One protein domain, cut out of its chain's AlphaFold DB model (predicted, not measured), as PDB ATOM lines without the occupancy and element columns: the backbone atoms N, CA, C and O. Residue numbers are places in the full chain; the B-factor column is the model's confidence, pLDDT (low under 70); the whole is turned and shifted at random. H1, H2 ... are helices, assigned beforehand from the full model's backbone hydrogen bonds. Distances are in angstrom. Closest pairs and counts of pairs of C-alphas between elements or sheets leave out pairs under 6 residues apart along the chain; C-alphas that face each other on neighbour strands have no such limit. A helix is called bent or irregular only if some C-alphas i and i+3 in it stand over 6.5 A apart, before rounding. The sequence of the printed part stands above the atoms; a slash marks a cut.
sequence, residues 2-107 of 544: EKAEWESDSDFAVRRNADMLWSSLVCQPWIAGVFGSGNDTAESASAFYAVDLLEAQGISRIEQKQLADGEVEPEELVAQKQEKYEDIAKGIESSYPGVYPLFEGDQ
ATOM      1  N   GLU A   2     -30.124  56.212  54.828       82.50
ATOM      2  CA  GLU A   2     -31.111  57.226  55.198       82.50
ATOM      3  C   GLU A   2     -32.050  57.511  54.014       82.50
ATOM      4  O   GLU A   2     -31.691  57.270  52.851       82.50
ATOM      5  N   LYS A   3     -33.272  57.953  54.321       86.81
ATOM      6  CA  LYS A   3     -34.284  58.363  53.343       86.81
ATOM      7  C   LYS A   3     -34.050  59.834  53.003       86.81
ATOM      8  O   LYS A   3     -33.928  60.638  53.921       86.81
ATOM      9  N   ALA A   4     -34.015  60.192  51.722       87.38
ATOM     10  CA  ALA A   4     -33.909  61.603  51.351       87.38
ATOM     11  C   ALA A   4     -35.255  62.327  51.550       87.38
ATOM     12  O   ALA A   4     -36.319  61.741  51.359       87.38
ATOM     13  N   GLU A   5     -35.225  63.612  51.906       85.06
ATOM     14  CA  GLU A   5     -36.436  64.396  52.213       85.06
ATOM     15  C   GLU A   5     -37.421  64.484  51.028       85.06
ATOM     16  O   GLU A   5     -38.634  64.484  51.216       85.06
ATOM     17  N   TRP A   6     -36.893  64.475  49.800       86.19
ATOM     18  CA  TRP A   6     -37.649  64.491  48.542       86.19
ATOM     19  C   TRP A   6     -38.077  63.097  48.040       86.19
ATOM     20  O   TRP A   6     -38.772  62.995  47.031       86.19
ATOM     21  N   GLU A   7     -37.659  62.017  48.702       90.50
ATOM     22  CA  GLU A   7     -37.921  60.636  48.284       90.50
ATOM     23  C   GLU A   7     -39.270  60.147  48.838       90.50
ATOM     24  O   GLU A   7     -39.556  60.286  50.031       90.50
ATOM     25  N   SER A   8     -40.120  59.541  47.999       93.31
ATOM     26  CA  SER A   8     -41.373  58.957  48.492       93.31
ATOM     27  C   SER A   8     -41.103  57.704  49.339       93.31
ATOM     28  O   SER A   8     -40.097  57.019  49.155       93.31
ATOM     29  N   ASP A   9     -42.012  57.350  50.256       91.06
ATOM     30  CA  ASP A   9     -41.868  56.114  51.048       91.06
ATOM     31  C   ASP A   9     -41.806  54.859  50.161       91.06
ATOM     32  O   ASP A   9     -41.110  53.896  50.486       91.06
ATOM     33  N   SER A  10     -42.498  54.881  49.015       86.69
ATOM     34  CA  SER A  10     -42.422  53.837  47.991       86.69
ATOM     35  C   SER A  10     -41.042  53.750  47.343       86.69
ATOM     36  O   SER A  10     -40.510  52.646  47.228       86.69
ATOM     37  N   ASP A  11     -40.447  54.878  46.953       87.81
ATOM     38  CA  ASP A  11     -39.146  54.892  46.274       87.81
ATOM     39  C   ASP A  11     -38.033  54.469  47.236       87.81
ATOM     40  O   ASP A  11     -37.219  53.607  46.897       87.81
ATOM     41  N   PHE A  12     -38.082  54.952  48.482       90.38
ATOM     42  CA  PHE A  12     -37.169  54.526  49.541       90.38
ATOM     43  C   PHE A  12     -37.271  53.024  49.825       90.38
ATOM     44  O   PHE A  12     -36.255  52.338  49.960       90.38
ATOM     45  N   ALA A  13     -38.491  52.479  49.877       84.56
ATOM     46  CA  ALA A  13     -38.695  51.044  50.040       84.56
ATOM     47  C   ALA A  13     -38.149  50.244  48.843       84.56
ATOM     48  O   ALA A  13     -37.522  49.204  49.044       84.56
ATOM     49  N   VAL A  14     -38.338  50.717  47.606       85.06
ATOM     50  CA  VAL A  14     -37.778  50.082  46.401       85.06
ATOM     51  C   VAL A  14     -36.248  50.112  46.429       85.06
ATOM     52  O   VAL A  14     -35.633  49.058  46.266       85.06
ATOM     53  N   ARG A  15     -35.634  51.268  46.714       88.38
ATOM     54  CA  ARG A  15     -34.175  51.431  46.821       88.38
ATOM     55  C   ARG A  15     -33.583  50.531  47.905       88.38
ATOM     56  O   ARG A  15     -32.659  49.771  47.635       88.38
ATOM     57  N   ARG A  16     -34.171  50.521  49.105       86.75
ATOM     58  CA  ARG A  16     -33.754  49.638  50.206       86.75
ATOM     59  C   ARG A  16     -33.829  48.154  49.829       86.75
ATOM     60  O   ARG A  16     -32.915  47.402  50.158       86.75
ATOM     61  N   ASN A  17     -34.894  47.729  49.149       83.00
ATOM     62  CA  ASN A  17     -35.040  46.344  48.696       83.00
ATOM     63  C   ASN A  17     -34.018  45.987  47.600       83.00
ATOM     64  O   ASN A  17     -33.468  44.887  47.622       83.00
ATOM     65  N   ALA A  18     -33.737  46.905  46.670       84.81
ATOM     66  CA  ALA A  18     -32.724  46.716  45.635       84.81
ATOM     67  C   ALA A  18     -31.315  46.570  46.236       84.81
ATOM     68  O   ALA A  18     -30.611  45.620  45.898       84.81
ATOM     69  N   ASP A  19     -30.941  47.423  47.191       87.12
ATOM     70  CA  ASP A  19     -29.642  47.364  47.872       87.12
ATOM     71  C   ASP A  19     -29.488  46.094  48.727       87.12
ATOM     72  O   ASP A  19     -28.410  45.495  48.771       87.12
ATOM     73  N   MET A  20     -30.566  45.619  49.364       83.44
ATOM     74  CA  MET A  20     -30.577  44.324  50.062       83.44
ATOM     75  C   MET A  20     -30.372  43.144  49.102       83.44
ATOM     76  O   MET A  20     -29.638  42.207  49.422       83.44
ATOM     77  N   LEU A  21     -30.973  43.182  47.909       80.75
ATOM     78  CA  LEU A  21     -30.757  42.160  46.880       80.75
ATOM     79  C   LEU A  21     -29.342  42.235  46.292       80.75
ATOM     80  O   LEU A  21     -28.708  41.200  46.117       80.75
ATOM     81  N   TRP A  22     -28.813  43.432  46.034       84.44
ATOM     82  CA  TRP A  22     -27.456  43.609  45.512       84.44
ATOM     83  C   TRP A  22     -26.389  43.121  46.501       84.44
ATOM     84  O   TRP A  22     -25.522  42.320  46.149       84.44
ATOM     85  N   SER A  23     -26.482  43.541  47.765       84.56
ATOM     86  CA  SER A  23     -25.532  43.139  48.809       84.56
ATOM     87  C   SER A  23     -25.534  41.626  49.066       84.56
ATOM     88  O   SER A  23     -24.462  41.039  49.215       84.56
ATOM     89  N   SER A  24     -26.702  40.974  49.048       79.62
ATOM     90  CA  SER A  24     -26.816  39.519  49.254       79.62
ATOM     91  C   SER A  24     -26.473  38.668  48.023       79.62
ATOM     92  O   SER A  24     -25.922  37.580  48.180       79.62
ATOM     93  N   LEU A  25     -26.760  39.134  46.801       78.69
ATOM     94  CA  LEU A  25     -26.528  38.363  45.568       78.69
ATOM     95  C   LEU A  25     -25.179  38.646  44.891       78.69
ATOM     96  O   LEU A  25     -24.744  37.833  44.077       78.69
ATOM     97  N   VAL A  26     -24.526  39.772  45.196       84.06
ATOM     98  CA  VAL A  26     -23.258  40.184  44.564       84.06
ATOM     99  C   VAL A  26     -22.145  40.352  45.592       84.06
ATOM    100  O   VAL A  26     -21.111  39.696  45.475       84.06
ATOM    101  N   CYS A  27     -22.352  41.169  46.632       86.81
ATOM    102  CA  CYS A  27     -21.281  41.467  47.590       86.81
ATOM    103  C   CYS A  27     -20.948  40.267  48.493       86.81
ATOM    104  O   CYS A  27     -19.781  39.905  48.605       86.81
ATOM    105  N   GLN A  28     -21.943  39.608  49.100       84.75
ATOM    106  CA  GLN A  28     -21.705  38.446  49.971       84.75
ATOM    107  C   GLN A  28     -21.003  37.271  49.258       84.75
ATOM    108  O   GLN A  28     -20.028  36.763  49.813       84.75
ATOM    109  N   PRO A  29     -21.402  36.843  48.041       85.62
ATOM    110  CA  PRO A  29     -20.687  35.781  47.334       85.62
ATOM    111  C   PRO A  29     -19.271  36.182  46.904       85.62
ATOM    112  O   PRO A  29     -18.380  35.335  46.887       85.62
ATOM    113  N   TRP A  30     -19.039  37.462  46.588       88.44
ATOM    114  CA  TRP A  30     -17.694  37.974  46.316       88.44
ATOM    115  C   TRP A  30     -16.813  37.931  47.574       88.44
ATOM    116  O   TRP A  30     -15.723  37.365  47.516       88.44
ATOM    117  N   ILE A  31     -17.312  38.400  48.725       89.75
ATOM    118  CA  ILE A  31     -16.623  38.287  50.025       89.75
ATOM    119  C   ILE A  31     -16.272  36.821  50.319       89.75
ATOM    120  O   ILE A  31     -15.114  36.514  50.605       89.75
ATOM    121  N   ALA A  32     -17.237  35.909  50.164       86.75
ATOM    122  CA  ALA A  32     -17.032  34.475  50.365       86.75
ATOM    123  C   ALA A  32     -15.975  33.871  49.418       86.75
ATOM    124  O   ALA A  32     -15.294  32.914  49.784       86.75
ATOM    125  N   GLY A  33     -15.809  34.424  48.212       86.94
ATOM    126  CA  GLY A  33     -14.780  34.009  47.255       86.94
ATOM    127  C   GLY A  33     -13.396  34.610  47.529       86.94
ATOM    128  O   GLY A  33     -12.383  33.994  47.193       86.94
ATOM    129  N   VAL A  34     -13.327  35.796  48.139       88.50
ATOM    130  CA  VAL A  34     -12.058  36.472  48.452       88.50
ATOM    131  C   VAL A  34     -11.483  36.002  49.788       88.50
ATOM    132  O   VAL A  34     -10.315  35.617  49.818       88.50
ATOM    133  N   PHE A  35     -12.300  35.999  50.846       89.62
ATOM    134  CA  PHE A  35     -11.905  35.742  52.239       89.62
ATOM    135  C   PHE A  35     -12.359  34.372  52.774       89.62
ATOM    136  O   PHE A  35     -11.865  33.913  53.801       89.62
ATOM    137  N   GLY A  36     -13.285  33.697  52.087       85.25
ATOM    138  CA  GLY A  36     -13.902  32.456  52.561       85.25
ATOM    139  C   GLY A  36     -15.195  32.695  53.341       85.25
ATOM    140  O   GLY A  36     -15.637  33.824  53.533       85.25
ATOM    141  N   SER A  37     -15.837  31.611  53.781       79.25
ATOM    142  CA  SER A  37     -17.127  31.664  54.479       79.25
ATOM    143  C   SER A  37     -17.247  30.565  55.532       79.25
ATOM    144  O   SER A  37     -16.908  29.418  55.237       79.25
ATOM    145  N   GLY A  38     -17.819  30.880  56.697       70.25
ATOM    146  CA  GLY A  38     -18.146  29.898  57.742       70.25
ATOM    147  C   GLY A  38     -17.102  29.720  58.851       70.25
ATOM    148  O   GLY A  38     -17.299  28.861  59.703       70.25
ATOM    149  N   ASN A  39     -16.042  30.535  58.859       76.12
ATOM    150  CA  ASN A  39     -15.063  30.620  59.944       76.12
ATOM    151  C   ASN A  39     -15.031  32.061  60.481       76.12
ATOM    152  O   ASN A  39     -14.908  32.992  59.683       76.12
ATOM    153  N   ASP A  40     -15.023  32.246  61.802       82.00
ATOM    154  CA  ASP A  40     -14.979  33.565  62.463       82.00
ATOM    155  C   ASP A  40     -13.784  34.433  62.003       82.00
ATOM    156  O   ASP A  40     -13.860  35.662  61.918       82.00
ATOM    157  N   THR A  41     -12.661  33.795  61.650       84.69
ATOM    158  CA  THR A  41     -11.464  34.458  61.104       84.69
ATOM    159  C   THR A  41     -11.662  35.012  59.692       84.69
ATOM    160  O   THR A  41     -11.078  36.037  59.360       84.69
ATOM    161  N   ALA A  42     -12.494  34.372  58.866       84.25
ATOM    162  CA  ALA A  42     -12.849  34.872  57.539       84.25
ATOM    163  C   ALA A  42     -13.857  36.026  57.637       84.25
ATOM    164  O   ALA A  42     -13.732  37.022  56.926       84.25
ATOM    165  N   GLU A  43     -14.820  35.923  58.559       84.94
ATOM    166  CA  GLU A  43     -15.800  36.981  58.812       84.94
ATOM    167  C   GLU A  43     -15.117  38.251  59.342       84.94
ATOM    168  O   GLU A  43     -15.292  39.322  58.760       84.94
ATOM    169  N   SER A  44     -14.242  38.128  60.348       88.56
ATOM    170  CA  SER A  44     -13.448  39.260  60.852       88.56
ATOM    171  C   SER A  44     -12.510  39.856  59.796       88.56
ATOM    172  O   SER A  44     -12.516  41.074  59.624       88.56
ATOM    173  N   ALA A  45     -11.781  39.039  59.022       89.25
ATOM    174  CA  ALA A  45     -10.954  39.540  57.918       89.25
ATOM    175  C   ALA A  45     -11.779  40.340  56.892       89.25
ATOM    176  O   ALA A  45     -11.360  41.415  56.461       89.25
ATOM    177  N   SER A  46     -12.976  39.853  56.542       89.56
ATOM    178  CA  SER A  46     -13.873  40.563  55.627       89.56
ATOM    179  C   SER A  46     -14.418  41.868  56.215       89.56
ATOM    180  O   SER A  46     -14.501  42.862  55.498       89.56
ATOM    181  N   ALA A  47     -14.730  41.903  57.514       89.06
ATOM    182  CA  ALA A  47     -15.262  43.092  58.176       89.06
ATOM    183  C   ALA A  47     -14.258  44.256  58.200       89.06
ATOM    184  O   ALA A  47     -14.678  45.408  58.104       89.06
ATOM    185  N   PHE A  48     -12.955  43.963  58.293       90.19
ATOM    186  CA  PHE A  48     -11.902  44.982  58.264       90.19
ATOM    187  C   PHE A  48     -11.424  45.336  56.852       90.19
ATOM    188  O   PHE A  48     -11.210  46.511  56.583       90.19
ATOM    189  N   TYR A  49     -11.266  44.363  55.946       92.31
ATOM    190  CA  TYR A  49     -10.573  44.597  54.671       92.31
ATOM    191  C   TYR A  49     -11.461  44.591  53.418       92.31
ATOM    192  O   TYR A  49     -10.997  45.018  52.362       92.31
ATOM    193  N   ALA A  50     -12.714  44.118  53.459       90.69
ATOM    194  CA  ALA A  50     -13.486  43.921  52.223       90.69
ATOM    195  C   ALA A  50     -13.854  45.225  51.492       90.69
ATOM    196  O   ALA A  50     -13.911  45.223  50.262       90.69
ATOM    197  N   VAL A  51     -14.112  46.318  52.219       90.00
ATOM    198  CA  VAL A  51     -14.479  47.616  51.622       90.00
ATOM    199  C   VAL A  51     -13.254  48.281  50.998       90.00
ATOM    200  O   VAL A  51     -13.268  48.577  49.805       90.00
ATOM    201  N   ASP A  52     -12.176  48.420  51.766       90.94
ATOM    202  CA  ASP A  52     -10.914  49.026  51.327       90.94
ATOM    203  C   ASP A  52     -10.312  48.265  50.136       90.94
ATOM    204  O   ASP A  52      -9.810  48.862  49.182       90.94
ATOM    205  N   LEU A  53     -10.431  46.933  50.134       91.50
ATOM    206  CA  LEU A  53      -9.996  46.105  49.014       91.50
ATOM    207  C   LEU A  53     -10.852  46.326  47.760       91.50
ATOM    208  O   LEU A  53     -10.313  46.349  46.654       91.50
ATOM    209  N   LEU A  54     -12.167  46.518  47.907       89.12
ATOM    210  CA  LEU A  54     -13.045  46.860  46.786       89.12
ATOM    211  C   LEU A  54     -12.702  48.251  46.217       89.12
ATOM    212  O   LEU A  54     -12.689  48.419  44.996       89.12
ATOM    213  N   GLU A  55     -12.368  49.222  47.075       90.06
ATOM    214  CA  GLU A  55     -11.904  50.558  46.668       90.06
ATOM    215  C   GLU A  55     -10.562  50.496  45.920       90.06
ATOM    216  O   GLU A  55     -10.416  51.112  44.863       90.06
ATOM    217  N   ALA A  56      -9.594  49.720  46.416       90.75
ATOM    218  CA  ALA A  56      -8.308  49.516  45.747       90.75
ATOM    219  C   ALA A  56      -8.460  48.764  44.406       90.75
ATOM    220  O   ALA A  56      -7.742  49.028  43.435       90.75
ATOM    221  N   GLN A  57      -9.420  47.837  44.311       87.75
ATOM    222  CA  GLN A  57      -9.652  47.048  43.100       87.75
ATOM    223  C   GLN A  57     -10.468  47.771  42.016       87.75
ATOM    224  O   GLN A  57     -10.252  47.479  40.835       87.75
ATOM    225  N   GLY A  58     -11.368  48.690  42.377       86.75
ATOM    226  CA  GLY A  58     -12.242  49.415  41.449       86.75
ATOM    227  C   GLY A  58     -11.803  50.852  41.134       86.75
ATOM    228  O   GLY A  58     -11.027  51.458  41.867       86.75
ATOM    229  N   ILE A  59     -12.353  51.420  40.055       87.44
ATOM    230  CA  ILE A  59     -12.341  52.871  39.797       87.44
ATOM    231  C   ILE A  59     -13.776  53.375  39.977       87.44
ATOM    232  O   ILE A  59     -14.682  52.978  39.238       87.44
ATOM    233  N   SER A  60     -13.988  54.221  40.979       88.75
ATOM    234  CA  SER A  60     -15.283  54.804  41.322       88.75
ATOM    235  C   SER A  60     -15.760  55.807  40.267       88.75
ATOM    236  O   SER A  60     -14.986  56.316  39.459       88.75
ATOM    237  N   ARG A  61     -17.055  56.152  40.287       87.31
ATOM    238  CA  ARG A  61     -17.605  57.187  39.390       87.31
ATOM    239  C   ARG A  61     -17.022  58.581  39.642       87.31
ATOM    240  O   ARG A  61     -17.035  59.399  38.731       87.31
ATOM    241  N   ILE A  62     -16.549  58.848  40.861       88.94
ATOM    242  CA  ILE A  62     -15.924  60.124  41.227       88.94
ATOM    243  C   ILE A  62     -14.539  60.187  40.581       88.94
ATOM    244  O   ILE A  62     -14.274  61.106  39.820       88.94
ATOM    245  N   GLU A  63     -13.725  59.146  40.763       87.75
ATOM    246  CA  GLU A  63     -12.402  59.025  40.134       87.75
ATOM    247  C   GLU A  63     -12.495  59.031  38.598       87.75
ATOM    248  O   GLU A  63     -11.723  59.716  37.938       87.75
ATOM    249  N   GLN A  64     -13.486  58.351  38.004       88.12
ATOM    250  CA  GLN A  64     -13.742  58.425  36.554       88.12
ATOM    251  C   GLN A  64     -14.034  59.854  36.082       88.12
ATOM    252  O   GLN A  64     -13.611  60.230  34.992       88.12
ATOM    253  N   LYS A  65     -14.748  60.651  36.890       89.56
ATOM    254  CA  LYS A  65     -14.992  62.060  36.582       89.56
ATOM    255  C   LYS A  65     -13.705  62.877  36.706       89.56
ATOM    256  O   LYS A  65     -13.419  63.650  35.809       89.56
ATOM    257  N   GLN A  66     -12.908  62.661  37.748       88.81
ATOM    258  CA  GLN A  66     -11.627  63.352  37.944       88.81
ATOM    259  C   GLN A  66     -10.629  63.066  36.812       88.81
ATOM    260  O   GLN A  66      -9.956  63.981  36.347       88.81
ATOM    261  N   LEU A  67     -10.595  61.831  36.299       89.00
ATOM    262  CA  LEU A  67      -9.829  61.474  35.097       89.00
ATOM    263  C   LEU A  67     -10.365  62.172  33.831       89.00
ATOM    264  O   LEU A  67      -9.581  62.549  32.966       89.00
ATOM    265  N   ALA A  68     -11.685  62.343  33.701       88.75
ATOM    266  CA  ALA A  68     -12.300  63.026  32.556       88.75
ATOM    267  C   ALA A  68     -12.138  64.558  32.605       88.75
ATOM    268  O   ALA A  68     -11.958  65.186  31.564       88.75
ATOM    269  N   ASP A  69     -12.178  65.137  33.807       91.00
ATOM    270  CA  ASP A  69     -11.971  66.564  34.082       91.00
ATOM    271  C   ASP A  69     -10.461  66.932  34.087       91.00
ATOM    272  O   ASP A  69     -10.114  68.111  34.110       91.00
ATOM    273  N   GLY A  70      -9.558  65.939  34.023       88.31
ATOM    274  CA  GLY A  70      -8.098  66.121  33.988       88.31
ATOM    275  C   GLY A  70      -7.463  66.464  35.343       88.31
ATOM    276  O   GLY A  70      -6.340  66.958  35.386       88.31
ATOM    277  N   GLU A  71      -8.173  66.225  36.448       88.44
ATOM    278  CA  GLU A  71      -7.717  66.527  37.813       88.44
ATOM    279  C   GLU A  71      -6.704  65.503  38.354       88.44
ATOM    280  O   GLU A  71      -5.950  65.820  39.273       88.44
ATOM    281  N   VAL A  72      -6.707  64.273  37.824       87.75
ATOM    282  CA  VAL A  72      -5.860  63.162  38.290       87.75
ATOM    283  C   VAL A  72      -5.339  62.355  37.103       87.75
ATOM    284  O   VAL A  72      -6.117  61.907  36.260       87.75
ATOM    285  N   GLU A  73      -4.026  62.113  37.073       89.69
ATOM    286  CA  GLU A  73      -3.383  61.301  36.039       89.69
ATOM    287  C   GLU A  73      -3.740  59.805  36.177       89.69
ATOM    288  O   GLU A  73      -3.634  59.241  37.276       89.69
ATOM    289  N   PRO A  74      -4.123  59.105  35.085       87.62
ATOM    290  CA  PRO A  74      -4.523  57.699  35.152       87.62
ATOM    291  C   PRO A  74      -3.431  56.763  35.686       87.62
ATOM    292  O   PRO A  74      -3.738  55.818  36.413       87.62
ATOM    293  N   GLU A  75      -2.165  57.012  35.334       89.12
ATOM    294  CA  GLU A  75      -1.033  56.190  35.780       89.12
ATOM    295  C   GLU A  75      -0.799  56.327  37.289       89.12
ATOM    296  O   GLU A  75      -0.596  55.324  37.977       89.12
ATOM    297  N   GLU A  76      -0.909  57.549  37.821       90.06
ATOM    298  CA  GLU A  76      -0.754  57.819  39.250       90.06
ATOM    299  C   GLU A  76      -1.888  57.179  40.061       90.06
ATOM    300  O   GLU A  76      -1.629  56.480  41.041       90.06
ATOM    301  N   LEU A  77      -3.142  57.320  39.618       88.94
ATOM    302  CA  LEU A  77      -4.294  56.700  40.282       88.94
ATOM    303  C   LEU A  77      -4.197  55.165  40.304       88.94
ATOM    304  O   LEU A  77      -4.543  54.529  41.304       88.94
ATOM    305  N   VAL A  78      -3.714  54.550  39.219       89.38
ATOM    306  CA  VAL A  78      -3.480  53.099  39.171       89.38
ATOM    307  C   VAL A  78      -2.344  52.691  40.114       89.38
ATOM    308  O   VAL A  78      -2.498  51.691  40.818       89.38
ATOM    309  N   ALA A  79      -1.256  53.464  40.185       91.81
ATOM    310  CA  ALA A  79      -0.141  53.214  41.097       91.81
ATOM    311  C   ALA A  79      -0.561  53.328  42.574       91.81
ATOM    312  O   ALA A  79      -0.360  52.379  43.332       91.81
ATOM    313  N   GLN A  80      -1.242  54.411  42.968       91.94
ATOM    314  CA  GLN A  80      -1.758  54.598  44.332       91.94
ATOM    315  C   GLN A  80      -2.725  53.470  44.742       91.94
ATOM    316  O   GLN A  80      -2.676  52.963  45.863       91.94
ATOM    317  N   LYS A  81      -3.609  53.026  43.834       92.69
ATOM    318  CA  LYS A  81      -4.509  51.885  44.092       92.69
ATOM    319  C   LYS A  81      -3.767  50.551  44.196       92.69
ATOM    320  O   LYS A  81      -4.204  49.680  44.948       92.69
ATOM    321  N   GLN A  82      -2.678  50.375  43.452       91.69
ATOM    322  CA  GLN A  82      -1.832  49.186  43.536       91.69
ATOM    323  C   GLN A  82      -1.067  49.140  44.870       91.69
ATOM    324  O   GLN A  82      -1.072  48.099  45.520       91.69
ATOM    325  N   GLU A  83      -0.518  50.267  45.328       94.06
ATOM    326  CA  GLU A  83       0.119  50.399  46.647       94.06
ATOM    327  C   GLU A  83      -0.871  50.093  47.785       94.06
ATOM    328  O   GLU A  83      -0.616  49.201  48.598       94.06
ATOM    329  N   LYS A  84      -2.064  50.716  47.771       93.19
ATOM    330  CA  LYS A  84      -3.163  50.392  48.705       93.19
ATOM    331  C   LYS A  84      -3.482  48.890  48.728       93.19
ATOM    332  O   LYS A  84      -3.656  48.313  49.798       93.19
ATOM    333  N   TYR A  85      -3.561  48.244  47.561       93.38
ATOM    334  CA  TYR A  85      -3.837  46.806  47.465       93.38
ATOM    335  C   TYR A  85      -2.719  45.950  48.084       93.38
ATOM    336  O   TYR A  85      -3.008  44.970  48.771       93.38
ATOM    337  N   GLU A  86      -1.454  46.317  47.875       92.62
ATOM    338  CA  GLU A  86      -0.303  45.610  48.442       92.62
ATOM    339  C   GLU A  86      -0.219  45.748  49.964       92.62
ATOM    340  O   GLU A  86       0.117  44.779  50.646       92.62
ATOM    341  N   ASP A  87      -0.562  46.907  50.519       94.62
ATOM    342  CA  ASP A  87      -0.602  47.102  51.971       94.62
ATOM    343  C   ASP A  87      -1.763  46.350  52.631       94.62
ATOM    344  O   ASP A  87      -1.573  45.720  53.675       94.62
ATOM    345  N   ILE A  88      -2.932  46.296  51.982       93.06
ATOM    346  CA  ILE A  88      -4.036  45.425  52.411       93.06
ATOM    347  C   ILE A  88      -3.609  43.950  52.360       93.06
ATOM    348  O   ILE A  88      -3.863  43.210  53.312       93.06
ATOM    349  N   ALA A  89      -2.914  43.513  51.304       92.88
ATOM    350  CA  ALA A  89      -2.419  42.141  51.185       92.88
ATOM    351  C   ALA A  89      -1.457  41.768  52.331       92.88
ATOM    352  O   ALA A  89      -1.660  40.741  52.979       92.88
ATOM    353  N   LYS A  90      -0.479  42.632  52.651       93.88
ATOM    354  CA  LYS A  90       0.433  42.463  53.805       93.88
ATOM    355  C   LYS A  90      -0.330  42.441  55.138       93.88
ATOM    356  O   LYS A  90       0.007  41.667  56.039       93.88
ATOM    357  N   GLY A  91      -1.368  43.271  55.275       92.31
ATOM    358  CA  GLY A  91      -2.253  43.301  56.443       92.31
ATOM    359  C   GLY A  91      -3.012  41.987  56.650       92.31
ATOM    360  O   GLY A  91      -3.047  41.463  57.765       92.31
ATOM    361  N   ILE A  92      -3.545  41.406  55.570       91.94
ATOM    362  CA  ILE A  92      -4.208  40.093  55.581       91.94
ATOM    363  C   ILE A  92      -3.199  38.968  55.867       91.94
ATOM    364  O   ILE A  92      -3.499  38.101  56.683       91.94
ATOM    365  N   GLU A  93      -2.010  38.981  55.255       91.75
ATOM    366  CA  GLU A  93      -0.963  37.967  55.480       91.75
ATOM    367  C   GLU A  93      -0.542  37.899  56.957       91.75
ATOM    368  O   GLU A  93      -0.483  36.823  57.552       91.75
ATOM    369  N   SER A  94      -0.304  39.066  57.564       93.06
ATOM    370  CA  SER A  94       0.155  39.191  58.951       93.06
ATOM    371  C   SER A  94      -0.947  38.966  59.994       93.06
ATOM    372  O   SER A  94      -0.692  38.324  61.014       93.06
ATOM    373  N   SER A  95      -2.165  39.461  59.753       91.81
ATOM    374  CA  SER A  95      -3.271  39.389  60.724       91.81
ATOM    375  C   SER A  95      -4.125  38.126  60.579       91.81
ATOM    376  O   SER A  95      -4.689  37.642  61.561       91.81
ATOM    377  N   TYR A  96      -4.224  37.571  59.366       91.38
ATOM    378  CA  TYR A  96      -5.125  36.470  59.015       91.38
ATOM    379  C   TYR A  96      -4.444  35.402  58.126       91.38
ATOM    380  O   TYR A  96      -4.950  35.076  57.045       91.38
ATOM    381  N   PRO A  97      -3.349  34.760  58.584       89.19
ATOM    382  CA  PRO A  97      -2.584  33.798  57.779       89.19
ATOM    383  C   PRO A  97      -3.391  32.564  57.337       89.19
ATOM    384  O   PRO A  97      -3.046  31.925  56.350       89.19
ATOM    385  N   GLY A  98      -4.491  32.226  58.020       86.81
ATOM    386  CA  GLY A  98      -5.406  31.156  57.592       86.81
ATOM    387  C   GLY A  98      -6.325  31.530  56.417       86.81
ATOM    388  O   GLY A  98      -6.883  30.639  55.779       86.81
ATOM    389  N   VAL A  99      -6.487  32.825  56.132       88.38
ATOM    390  CA  VAL A  99      -7.282  33.360  55.011       88.38
ATOM    391  C   VAL A  99      -6.388  33.667  53.807       88.38
ATOM    392  O   VAL A  99      -6.828  33.536  52.663       88.38
ATOM    393  N   TYR A 100      -5.121  34.019  54.042       89.62
ATOM    394  CA  TYR A 100      -4.195  34.452  52.995       89.62
ATOM    395  C   TYR A 100      -4.023  33.470  51.811       89.62
ATOM    396  O   TYR A 100      -4.098  33.938  50.679       89.62
ATOM    397  N   PRO A 101      -3.949  32.130  51.987       89.19
ATOM    398  CA  PRO A 101      -3.874  31.191  50.856       89.19
ATOM    399  C   PRO A 101      -5.110  31.193  49.946       89.19
ATOM    400  O   PRO A 101      -5.037  30.947  48.738       89.19
ATOM    401  N   LEU A 102      -6.285  31.488  50.510       87.31
ATOM    402  CA  LEU A 102      -7.482  31.718  49.709       87.31
ATOM    403  C   LEU A 102      -7.415  33.091  49.037       87.31
ATOM    404  O   LEU A 102      -7.752  33.187  47.859       87.31
ATOM    405  N   PHE A 103      -6.938  34.119  49.746       88.50
ATOM    406  CA  PHE A 103      -6.775  35.481  49.236       88.50
ATOM    407  C   PHE A 103      -5.823  35.569  48.028       88.50
ATOM    408  O   PHE A 103      -6.218  36.085  46.976       88.50
ATOM    409  N   GLU A 104      -4.617  35.010  48.143       88.69
ATOM    410  CA  GLU A 104      -3.590  34.994  47.093       88.69
ATOM    411  C   GLU A 104      -4.000  34.140  45.883       88.69
ATOM    412  O   GLU A 104      -3.577  34.389  44.755       88.69
ATOM    413  N   GLY A 105      -4.914  33.189  46.097       82.31
ATOM    414  CA  GLY A 105      -5.484  32.356  45.046       82.31
ATOM    415  C   GLY A 105      -4.818  30.995  44.873       82.31
ATOM    416  O   GLY A 105      -5.039  30.376  43.836       82.31
ATOM    417  N   ASP A 106      -4.081  30.491  45.866       85.19
ATOM    418  CA  ASP A 106      -3.655  29.082  45.909       85.19
ATOM    419  C   ASP A 106      -4.886  28.148  45.882       85.19
ATOM    420  O   ASP A 106      -4.984  27.207  45.091       85.19
ATOM    421  N   GLN A 107      -5.938  28.509  46.627       82.19
ATOM    422  CA  GLN A 107      -7.203  27.764  46.682       82.19
ATOM    423  C   GLN A 107      -8.168  28.063  45.511       82.19
ATOM    424  O   GLN A 107      -9.354  28.352  45.704       82.19
TER     425      GLN A 107
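AT A GLANCE: This is residues 2 to 107 of the 544 residues of the protein "Conjugal transfer protein TrbL" of Nocardiopsis gilva YIM 90087 (UniProt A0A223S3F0). The model is a loose, flat L: H1 makes one limb, H2 and H4, side by side, make the other, with H3 toward its far end and short H5 near the corner. Residues 17 to 26 of H1 stick out. The 106 printed residues, all helix by class, hold H1 to H5 in chain order and no named strand; the radius of gyration of the C-alphas is 17.3 A, the spans 47 by 41 by 19 A.

HOW THE PARTS SIT: H1, residues 9 to 34, is close to but not clearly touching H2, residues 40 to 57, about perpendicular at 74 degrees; their closest C-alphas, Ile 31 and Ser 46, are 6.6 A apart. H2 has a kink of 54 degrees near residue 51. H3, residues 61 to 69, is apart from H2. H4, residues 74 to 95, touches H2 at a shallow tilt of 11 degrees, opposite ways; their closest C-alphas, Ala 56 and Lys 81, are 4.8 A apart. H5, residues 100 to 104, is close to but not clearly touching H1; their closest C-alphas, Val 34 and Phe 103, are 5.4 A apart. Every O i to N i+4 pair is within hydrogen-bond range in H3, H4 and H5; 20 of 22 are in H1, 12 of 14 in H2.

IN THESE COORDINATES: H1 begins at C-alpha 9 (-41.868, 56.114, 51.048) and spans 35.8 A; H2 spans 24.2 A and H4 31.5 A. H1 is only just irregular, with C-alphas 25 and 28 6.53 A apart; H2 is irregular, with C-alphas 48 and 51 7.6 A apart. H5 ends at C-alpha 104 (-3.590, 34.994, 47.093).

THE WHOLE: The C-alphas farthest apart, Trp 6 and Asp 106, are 49.2 A apart. The printed part has no cut, its four links between helices are tight, and no printed residue is under pLDDT 70.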